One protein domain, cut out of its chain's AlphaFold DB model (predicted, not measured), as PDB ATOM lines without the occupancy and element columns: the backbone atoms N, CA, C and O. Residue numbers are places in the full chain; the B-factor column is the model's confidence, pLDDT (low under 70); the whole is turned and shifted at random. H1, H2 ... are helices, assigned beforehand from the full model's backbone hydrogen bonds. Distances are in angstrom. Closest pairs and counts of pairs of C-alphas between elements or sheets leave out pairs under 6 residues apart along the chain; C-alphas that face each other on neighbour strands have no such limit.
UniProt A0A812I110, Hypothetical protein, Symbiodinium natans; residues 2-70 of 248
ATOM      1  N   TRP A   2      34.449  17.902  31.178       89.19
ATOM      2  CA  TRP A   2      35.688  18.065  30.393       89.19
ATOM      3  C   TRP A   2      36.373  16.736  30.028       89.19
ATOM      4  O   TRP A   2      36.617  16.487  28.857       89.19
ATOM      5  N   ALA A   3      36.556  15.818  30.984       91.19
ATOM      6  CA  ALA A   3      37.116  14.490  30.699       91.19
ATOM      7  C   ALA A   3      36.321  13.712  29.625       91.19
ATOM      8  O   ALA A   3      36.893  13.048  28.769       91.19
ATOM      9  N   ALA A   4      34.993  13.857  29.622       91.44
ATOM     10  CA  ALA A   4      34.113  13.214  28.646       91.44
ATOM     11  C   ALA A   4      34.146  13.889  27.259       91.44
ATOM     12  O   ALA A   4      33.734  13.285  26.268       91.44
ATOM     13  N   TRP A   5      34.589  15.148  27.191       92.19
ATOM     14  CA  TRP A   5      34.925  15.847  25.953       92.19
ATOM     15  C   TRP A   5      36.282  15.377  25.426       92.19
ATOM     16  O   TRP A   5      36.344  14.913  24.295       92.19
ATOM     17  N   CYS A   6      37.321  15.365  26.268       92.69
ATOM     18  CA  CYS A   6      38.651  14.873  25.900       92.69
ATOM     19  C   CYS A   6      38.612  13.442  25.355       92.69
ATOM     20  O   CYS A   6      39.135  13.197  24.276       92.69
ATOM     21  N   LEU A   7      37.905  12.537  26.037       93.50
ATOM     22  CA  LEU A   7      37.749  11.151  25.591       93.50
ATOM     23  C   LEU A   7      37.024  11.050  24.239       93.50
ATOM     24  O   LEU A   7      37.365  10.223  23.401       93.50
ATOM     25  N   HIS A   8      36.036  11.909  23.980       91.44
ATOM     26  CA  HIS A   8      35.377  11.927  22.675       91.44
ATOM     27  C   HIS A   8      36.289  12.463  21.572       91.44
ATOM     28  O   HIS A   8      36.289  11.931  20.462       91.44
ATOM     29  N   CYS A   9      37.071  13.495  21.879       91.25
ATOM     30  CA  CYS A   9      38.064  14.035  20.965       91.25
ATOM     31  C   CYS A   9      39.130  12.992  20.624       91.25
ATOM     32  O   CYS A   9      39.458  12.846  19.451       91.25
ATOM     33  N   GLU A  10      39.583  12.222  21.615       93.06
ATOM     34  CA  GLU A  10      40.532  11.120  21.455       93.06
ATOM     35  C   GLU A  10      39.976  10.020  20.539       93.06
ATOM     36  O   GLU A  10      40.615   9.660  19.550       93.06
ATOM     37  N   ILE A  11      38.734   9.578  20.773       92.19
ATOM     38  CA  ILE A  11      38.044   8.601  19.910       92.19
ATOM     39  C   ILE A  11      37.921   9.113  18.466       92.19
ATOM     40  O   ILE A  11      38.082   8.354  17.512       92.19
ATOM     41  N   ARG A  12      37.651  10.410  18.286       88.44
ATOM     42  CA  ARG A  12      37.514  11.054  16.970       88.44
ATOM     43  C   ARG A  12      38.849  11.511  16.368       88.44
ATOM     44  O   ARG A  12      38.828  12.139  15.315       88.44
ATOM     45  N   ARG A  13      39.988  11.210  17.010       89.44
ATOM     46  CA  ARG A  13      41.341  11.655  16.612       89.44
ATOM     47  C   ARG A  13      41.424  13.166  16.354       89.44
ATOM     48  O   ARG A  13      42.066  13.622  15.413       89.44
ATOM     49  N   SER A  14      40.748  13.942  17.194       88.25
ATOM     50  CA  SER A  14      40.689  15.404  17.132       88.25
ATOM     51  C   SER A  14      41.305  16.016  18.385       88.25
ATOM     52  O   SER A  14      41.323  15.392  19.448       88.25
ATOM     53  N   SER A  15      41.807  17.244  18.281       88.69
ATOM     54  CA  SER A  15      42.340  17.940  19.450       88.69
ATOM     55  C   SER A  15      41.197  18.501  20.307       88.69
ATOM     56  O   SER A  15      40.222  19.044  19.791       88.69
ATOM     57  N   ALA A  16      41.305  18.388  21.634       87.50
ATOM     58  CA  ALA A  16      40.285  18.910  22.551       87.50
ATOM     59  C   ALA A  16      40.270  20.450  22.630       87.50
ATOM     60  O   ALA A  16      39.280  21.034  23.081       87.50
ATOM     61  N   HIS A  17      41.366  21.096  22.219       87.06
ATOM     62  CA  HIS A  17      41.564  22.549  22.261       87.06
ATOM     63  C   HIS A  17      41.142  23.240  20.957       87.06
ATOM     64  O   HIS A  17      40.601  24.347  21.003       87.06
ATOM     65  N   ASP A  18      41.346  22.564  19.825       87.88
ATOM     66  CA  ASP A  18      40.946  22.978  18.481       87.88
ATOM     67  C   ASP A  18      40.236  21.810  17.768       87.88
ATOM     68  O   ASP A  18      40.849  21.052  17.002       87.88
ATOM     69  N   PRO A  19      38.958  21.560  18.106       86.00
ATOM     70  CA  PRO A  19      38.188  20.504  17.466       86.00
ATOM     71  C   PRO A  19      37.814  20.894  16.035       86.00
ATOM     72  O   PRO A  19      37.577  22.058  15.725       86.00
ATOM     73  N   GLN A  20      37.651  19.908  15.158       86.44
ATOM     74  CA  GLN A  20      37.051  20.152  13.847       86.44
ATOM     75  C   GLN A  20      35.568  20.556  13.998       86.44
ATOM     76  O   GLN A  20      34.886  20.035  14.886       86.44
ATOM     77  N   PRO A  21      35.029  21.422  13.115       81.06
ATOM     78  CA  PRO A  21      33.703  22.037  13.267       81.06
ATOM     79  C   PRO A  21      32.510  21.061  13.327       81.06
ATOM     80  O   PRO A  21      31.418  21.468  13.717       81.06
ATOM     81  N   GLY A  22      32.697  19.780  12.987       86.19
ATOM     82  CA  GLY A  22      31.676  18.729  13.118       86.19
ATOM     83  C   GLY A  22      31.717  17.930  14.429       86.19
ATOM     84  O   GLY A  22      30.703  17.372  14.839       86.19
ATOM     85  N   VAL A  23      32.851  17.907  15.138       91.50
ATOM     86  CA  VAL A  23      33.034  17.047  16.326       91.50
ATOM     87  C   VAL A  23      32.225  17.557  17.520       91.50
ATOM     88  O   VAL A  23      31.654  16.774  18.279       91.50
ATOM     89  N   LEU A  24      32.140  18.879  17.683       91.50
ATOM     90  CA  LEU A  24      31.385  19.495  18.772       91.50
ATOM     91  C   LEU A  24      29.862  19.252  18.650       91.50
ATOM     92  O   LEU A  24      29.268  18.801  19.634       91.50
ATOM     93  N   PRO A  25      29.214  19.490  17.491       91.38
ATOM     94  CA  PRO A  25      27.814  19.116  17.278       91.38
ATOM     95  C   PRO A  25      27.530  17.630  17.516       91.38
ATOM     96  O   PRO A  25      26.543  17.300  18.171       91.38
ATOM     97  N   ASP A  26      28.408  16.736  17.056       91.25
ATOM     98  CA  ASP A  26      28.266  15.290  17.268       91.25
ATOM     99  C   ASP A  26      28.313  14.922  18.757       91.25
ATOM    100  O   ASP A  26      27.503  14.128  19.243       91.25
ATOM    101  N   TRP A  27      29.227  15.538  19.508       92.88
ATOM    102  CA  TRP A  27      29.341  15.344  20.951       92.88
ATOM    103  C   TRP A  27      28.112  15.843  21.718       92.88
ATOM    104  O   TRP A  27      27.681  15.191  22.677       92.88
ATOM    105  N   LEU A  28      27.557  16.987  21.300       92.50
ATOM    106  CA  LEU A  28      26.334  17.563  21.863       92.50
ATOM    107  C   LEU A  28      25.116  16.697  21.539       92.50
ATOM    108  O   LEU A  28      24.323  16.422  22.436       92.50
ATOM    109  N   ARG A  29      25.010  16.196  20.303       89.94
ATOM    110  CA  ARG A  29      23.950  15.276  19.872       89.94
ATOM    111  C   ARG A  29      23.975  13.963  20.647       89.94
ATOM    112  O   ARG A  29      22.933  13.493  21.083       89.94
ATOM    113  N   ALA A  30      25.153  13.391  20.891       89.88
ATOM    114  CA  ALA A  30      25.279  12.166  21.684       89.88
ATOM    115  C   ALA A  30      24.819  12.331  23.149       89.88
ATOM    116  O   ALA A  30      24.625  11.343  23.851       89.88
ATOM    117  N   ARG A  31      24.672  13.574  23.628       90.31
ATOM    118  CA  ARG A  31      24.264  13.919  24.999       90.31
ATOM    119  C   ARG A  31      22.983  14.745  25.051       90.31
ATOM    120  O   ARG A  31      22.660  15.288  26.110       90.31
ATOM    121  N   SER A  32      22.282  14.882  23.930       89.94
ATOM    122  CA  SER A  32      21.022  15.606  23.897       89.94
ATOM    123  C   SER A  32      19.912  14.769  24.522       89.94
ATOM    124  O   SER A  32      19.888  13.547  24.386       89.94
ATOM    125  N   SER A  33      18.967  15.432  25.181       84.75
ATOM    126  CA  SER A  33      17.721  14.809  25.622       84.75
ATOM    127  C   SER A  33      16.870  14.364  24.417       84.75
ATOM    128  O   SER A  33      17.157  14.766  23.285       84.75
ATOM    129  N   PRO A  34      15.770  13.613  24.625       77.12
ATOM    130  CA  PRO A  34      14.823  13.273  23.555       77.12
ATOM    131  C   PRO A  34      14.262  14.490  22.796       77.12
ATOM    132  O   PRO A  34      13.829  14.369  21.660       77.12
ATOM    133  N   GLN A  35      14.302  15.678  23.409       74.25
ATOM    134  CA  GLN A  35      13.863  16.950  22.818       74.25
ATOM    135  C   GLN A  35      14.951  17.608  21.941       74.25
ATOM    136  O   GLN A  35      14.769  18.720  21.442       74.25
ATOM    137  N   GLY A  36      16.112  16.960  21.795       81.12
ATOM    138  CA  GLY A  36      17.283  17.498  21.103       81.12
ATOM    139  C   GLY A  36      18.063  18.539  21.913       81.12
ATOM    140  O   GLY A  36      18.958  19.184  21.374       81.12
ATOM    141  N   LEU A  37      17.763  18.706  23.207       86.31
ATOM    142  CA  LEU A  37      18.389  19.722  24.057       86.31
ATOM    143  C   LEU A  37      19.656  19.201  24.735       86.31
ATOM    144  O   LEU A  37      19.626  18.186  25.429       86.31
ATOM    145  N   ALA A  38      20.753  19.950  24.622       89.12
ATOM    146  CA  ALA A  38      22.039  19.641  25.252       89.12
ATOM    147  C   ALA A  38      22.546  20.826  26.104       89.12
ATOM    148  O   ALA A  38      23.724  21.182  26.094       89.12
ATOM    149  N   THR A  39      21.646  21.464  26.863       89.44
ATOM    150  CA  THR A  39      21.923  22.713  27.601       89.44
ATOM    151  C   THR A  39      22.987  22.560  28.689       89.44
ATOM    152  O   THR A  39      23.858  23.418  28.823       89.44
ATOM    153  N   MET A  40      22.956  21.462  29.447       89.94
ATOM    154  CA  MET A  40      23.936  21.159  30.497       89.94
ATOM    155  C   MET A  40      25.355  20.913  29.952       89.94
ATOM    156  O   MET A  40      26.274  21.603  30.403       89.94
ATOM    157  N   PRO A  41      25.582  19.995  28.984       91.31
ATOM    158  CA  PRO A  41      26.908  19.808  28.390       91.31
ATOM    159  C   PRO A  41      27.410  21.066  27.673       91.31
ATOM    160  O   PRO A  41      28.581  21.413  27.831       91.31
ATOM    161  N   PHE A  42      26.533  21.805  26.985       92.94
ATOM    162  CA  PHE A  42      26.890  23.073  26.350       92.94
ATOM    163  C   PHE A  42      27.361  24.123  27.369       92.94
ATOM    164  O   PHE A  42      28.424  24.726  27.198       92.94
ATOM    165  N   LYS A  43      26.601  24.343  28.454       92.88
ATOM    166  CA  LYS A  43      26.949  25.320  29.502       92.88
ATOM    167  C   LYS A  43      28.236  24.941  30.227       92.88
ATOM    168  O   LYS A  43      29.068  25.813  30.464       92.88
ATOM    169  N   ALA A  44      28.425  23.658  30.536       92.25
ATOM    170  CA  ALA A  44      29.636  23.174  31.192       92.25
ATOM    171  C   ALA A  44      30.883  23.393  30.321       92.25
ATOM    172  O   ALA A  44      31.897  23.885  30.816       92.25
ATOM    173  N   LEU A  45      30.800  23.087  29.020       91.44
ATOM    174  CA  LEU A  45      31.913  23.289  28.092       91.44
ATOM    175  C   LEU A  45      32.182  24.779  27.834       91.44
ATOM    176  O   LEU A  45      33.337  25.188  27.766       91.44
ATOM    177  N   SER A  46      31.133  25.606  27.782       91.69
ATOM    178  CA  SER A  46      31.240  27.069  27.663       91.69
ATOM    179  C   SER A  46      31.865  27.730  28.892       91.69
ATOM    180  O   SER A  46      32.630  28.686  28.770       91.69
ATOM    181  N   TRP A  47      31.546  27.240  30.091       93.19
ATOM    182  CA  TRP A  47      32.190  27.698  31.321       93.19
ATOM    183  C   TRP A  47      33.669  27.307  31.335       93.19
ATOM    184  O   TRP A  47      34.524  28.143  31.624       93.19
ATOM    185  N   PHE A  48      33.971  26.062  30.954       92.31
ATOM    186  CA  PHE A  48      35.340  25.562  30.924       92.31
ATOM    187  C   PHE A  48      36.196  26.295  29.885       92.31
ATOM    188  O   PHE A  48      37.281  26.757  30.222       92.31
ATOM    189  N   SER A  49      35.705  26.488  28.657       91.88
ATOM    190  CA  SER A  49      36.439  27.204  27.602       91.88
ATOM    191  C   SER A  49      36.755  28.649  27.989       91.88
ATOM    192  O   SER A  49      37.828  29.157  27.664       91.88
ATOM    193  N   ARG A  50      35.862  29.294  28.754       91.00
ATOM    194  CA  ARG A  50      36.083  30.633  29.311       91.00
ATOM    195  C   ARG A  50      37.149  30.644  30.404       91.00
ATOM    196  O   ARG A  50      37.937  31.578  30.451       91.00
ATOM    197  N   LYS A  51      37.162  29.642  31.287       91.88
ATOM    198  CA  LYS A  51      38.124  29.557  32.397       91.88
ATOM    199  C   LYS A  51      39.512  29.098  31.959       91.88
ATOM    200  O   LYS A  51      40.492  29.623  32.467       91.88
ATOM    201  N   ALA A  52      39.585  28.175  31.007       88.75
ATOM    202  CA  ALA A  52      40.833  27.645  30.463       88.75
ATOM    203  C   ALA A  52      41.426  28.511  29.335       88.75
ATOM    204  O   ALA A  52      42.494  28.189  28.830       88.75
ATOM    205  N   GLY A  53      40.737  29.579  28.914       89.00
ATOM    206  CA  GLY A  53      41.228  30.479  27.868       89.00
ATOM    207  C   GLY A  53      41.360  29.803  26.502       89.00
ATOM    208  O   GLY A  53      42.370  29.982  25.835       89.00
ATOM    209  N   LEU A  54      40.359  29.018  26.085       90.62
ATOM    210  CA  LEU A  54      40.366  28.278  24.814       90.62
ATOM    211  C   LEU A  54      39.540  29.023  23.744       90.62
ATOM    212  O   LEU A  54      38.332  28.780  23.630       90.62
ATOM    213  N   PRO A  55      40.141  29.942  22.956       87.38
ATOM    214  CA  PRO A  55      39.399  30.812  22.043       87.38
ATOM    215  C   PRO A  55      38.772  30.055  20.864       87.38
ATOM    216  O   PRO A  55      37.666  30.391  20.444       87.38
ATOM    217  N   LEU A  56      39.437  29.012  20.359       88.44
ATOM    218  CA  LEU A  56      38.977  28.234  19.203       88.44
ATOM    219  C   LEU A  56      37.743  27.393  19.548       88.44
ATOM    220  O   LEU A  56      36.709  27.497  18.886       88.44
ATOM    221  N   LEU A  57      37.799  26.665  20.667       87.69
ATOM    222  CA  LEU A  57      36.649  25.940  21.207       87.69
ATOM    223  C   LEU A  57      35.472  26.878  21.523       87.69
ATOM    224  O   LEU A  57      34.315  26.554  21.247       87.69
ATOM    225  N   ARG A  58      35.756  28.064  22.077       90.44
ATOM    226  CA  ARG A  58      34.732  29.076  22.356       90.44
ATOM    227  C   ARG A  58      34.052  29.568  21.078       90.44
ATOM    228  O   ARG A  58      32.826  29.638  21.049       90.44
ATOM    229  N   ARG A  59      34.814  29.847  20.016       90.00
ATOM    230  CA  ARG A  59      34.270  30.266  18.716       90.00
ATOM    231  C   ARG A  59      33.308  29.225  18.139       90.00
ATOM    232  O   ARG A  59      32.277  29.594  17.588       90.00
ATOM    233  N   GLN A  60      33.607  27.936  18.299       89.56
ATOM    234  CA  GLN A  60      32.712  26.872  17.833       89.56
ATOM    235  C   GLN A  60      31.447  26.724  18.683       89.56
ATOM    236  O   GLN A  60      30.366  26.524  18.132       89.56
ATOM    237  N   LEU A  61      31.546  26.887  20.006       89.56
ATOM    238  CA  LEU A  61      30.382  26.927  20.903       89.56
ATOM    239  C   LEU A  61      29.460  28.119  20.617       89.56
ATOM    240  O   LEU A  61      28.245  28.022  20.760       89.56
ATOM    241  N   GLU A  62      30.026  29.247  20.193       90.38
ATOM    242  CA  GLU A  62      29.269  30.424  19.765       90.38
ATOM    243  C   GLU A  62      28.672  30.273  18.351       90.38
ATOM    244  O   GLU A  62      27.852  31.094  17.940       90.38
ATOM    245  N   GLY A  63      29.020  29.209  17.622       89.62
ATOM    246  CA  GLY A  63      28.463  28.901  16.309       89.62
ATOM    247  C   GLY A  63      26.964  28.581  16.350       89.62
ATOM    248  O   GLY A  63      26.444  28.026  17.321       89.62
ATOM    249  N   ALA A  64      26.260  28.896  15.258       85.88
ATOM    250  CA  ALA A  64      24.814  28.681  15.136       85.88
ATOM    251  C   ALA A  64      24.409  27.212  15.360       85.88
ATOM    252  O   ALA A  64      23.406  26.943  16.016       85.88
ATOM    253  N   ILE A  65      25.230  26.264  14.893       87.38
ATOM    254  CA  ILE A  65      24.977  24.822  15.027       87.38
ATOM    255  C   ILE A  65      25.032  24.386  16.497       87.38
ATOM    256  O   ILE A  65      24.148  23.676  16.964       87.38
ATOM    257  N   ALA A  66      26.031  24.838  17.258       87.50
ATOM    258  CA  ALA A  66      26.144  24.499  18.675       87.50
ATOM    259  C   ALA A  66      25.029  25.165  19.504       87.50
ATOM    260  O   ALA A  66      24.479  24.548  20.417       87.50
ATOM    261  N   ARG A  67      24.644  26.401  19.149       89.38
ATOM    262  CA  ARG A  67      23.516  27.111  19.770       89.38
ATOM    263  C   ARG A  67      22.158  26.487  19.458       89.38
ATOM    264  O   ARG A  67      21.265  26.600  20.291       89.38
ATOM    265  N   ALA A  68      22.001  25.791  18.331       87.25
ATOM    266  CA  ALA A  68      20.759  25.092  18.007       87.25
ATOM    267  C   ALA A  68      20.375  24.067  19.090       87.25
ATOM    268  O   ALA A  68      19.201  23.943  19.404       87.25
ATOM    269  N   PHE A  69      21.350  23.439  19.761       87.19
ATOM    270  CA  PHE A  69      21.113  22.509  20.877       87.19
ATOM    271  C   PHE A  69      20.659  23.175  22.190       87.19
ATOM    272  O   PHE A  69      20.376  22.483  23.175       87.19
ATOM    273  N   LEU A  70      20.624  24.511  22.244       87.06
ATOM    274  CA  LEU A  70      19.995  25.265  23.333       87.06
ATOM    275  C   LEU A  70      18.504  25.497  23.091       87.06
ATOM    276  O   LEU A  70      17.784  25.794  24.043       87.06
TER     277      LEU A  70
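What this domain is: This is residues 2 to 70 of the 248 residues of the protein "Hypothetical protein" of Symbiodinium natans (UniProt A0A812I110). A helical hairpin of H3, the longest helix, and H4 makes one side of a small rounded body, with short H5 following beyond the end of H4. H1 and H2 make the other side: H1 is set across H3, and H2 packs on H5. The printed part has 69 residues with five named helices, H1 to H5 in chain order, and no named strand; its class is all helix. It is compact, with a radius of gyration of the C-alphas of 10.9 A and spans of 29 by 24 by 19 A.

How they stand to each other: H3, residues 39 to 51, touches H4, residues 55 to 61, at a shallow tilt of 13 degrees, opposite ways, as a hairpin; their closest C-alphas, Ser 49 and Arg 58, are 5.8 A apart. H1, residues 2 to 11, only just touches H3, with 3 pairs of C-alphas within 8 A, about perpendicular at 83 degrees; the closest are Trp 2 and Leu 45, 6.8 A, and H3 uses residues 44 to 48 alone. H2, residues 23 to 29, touches H5, residues 64 to 68, with C-alphas Pro 25 and Ala 66 closest at 5.8 A. H2 is close but not clearly touching H3, C-alphas Leu 28 and Pro 41 being closest at 6.9 A. H1 is apart from H4 and H5. Every O i to N i+4 pair is within hydrogen-bond range in H2, H3, H4 and H5, and 5 of 6 are in H1.

Where its parts are: H1 begins at C-alpha 2 (35.688, 18.065, 30.393) and is 14.3 A long. H3 is 18.2 A long, from C-alpha 39 at (21.923, 22.713, 27.601). H2 and H4 are each 9.9 A, and H5 ends at C-alpha 68 (20.759, 25.092, 18.007).

The domain as a whole: The two C-alphas farthest apart, Pro 34 and Gly 53, are 31.8 A apart. The link from H1 to H2 is long, with 11 residues. The printed part has no cut, and no printed residue is under 70 in pLDDT.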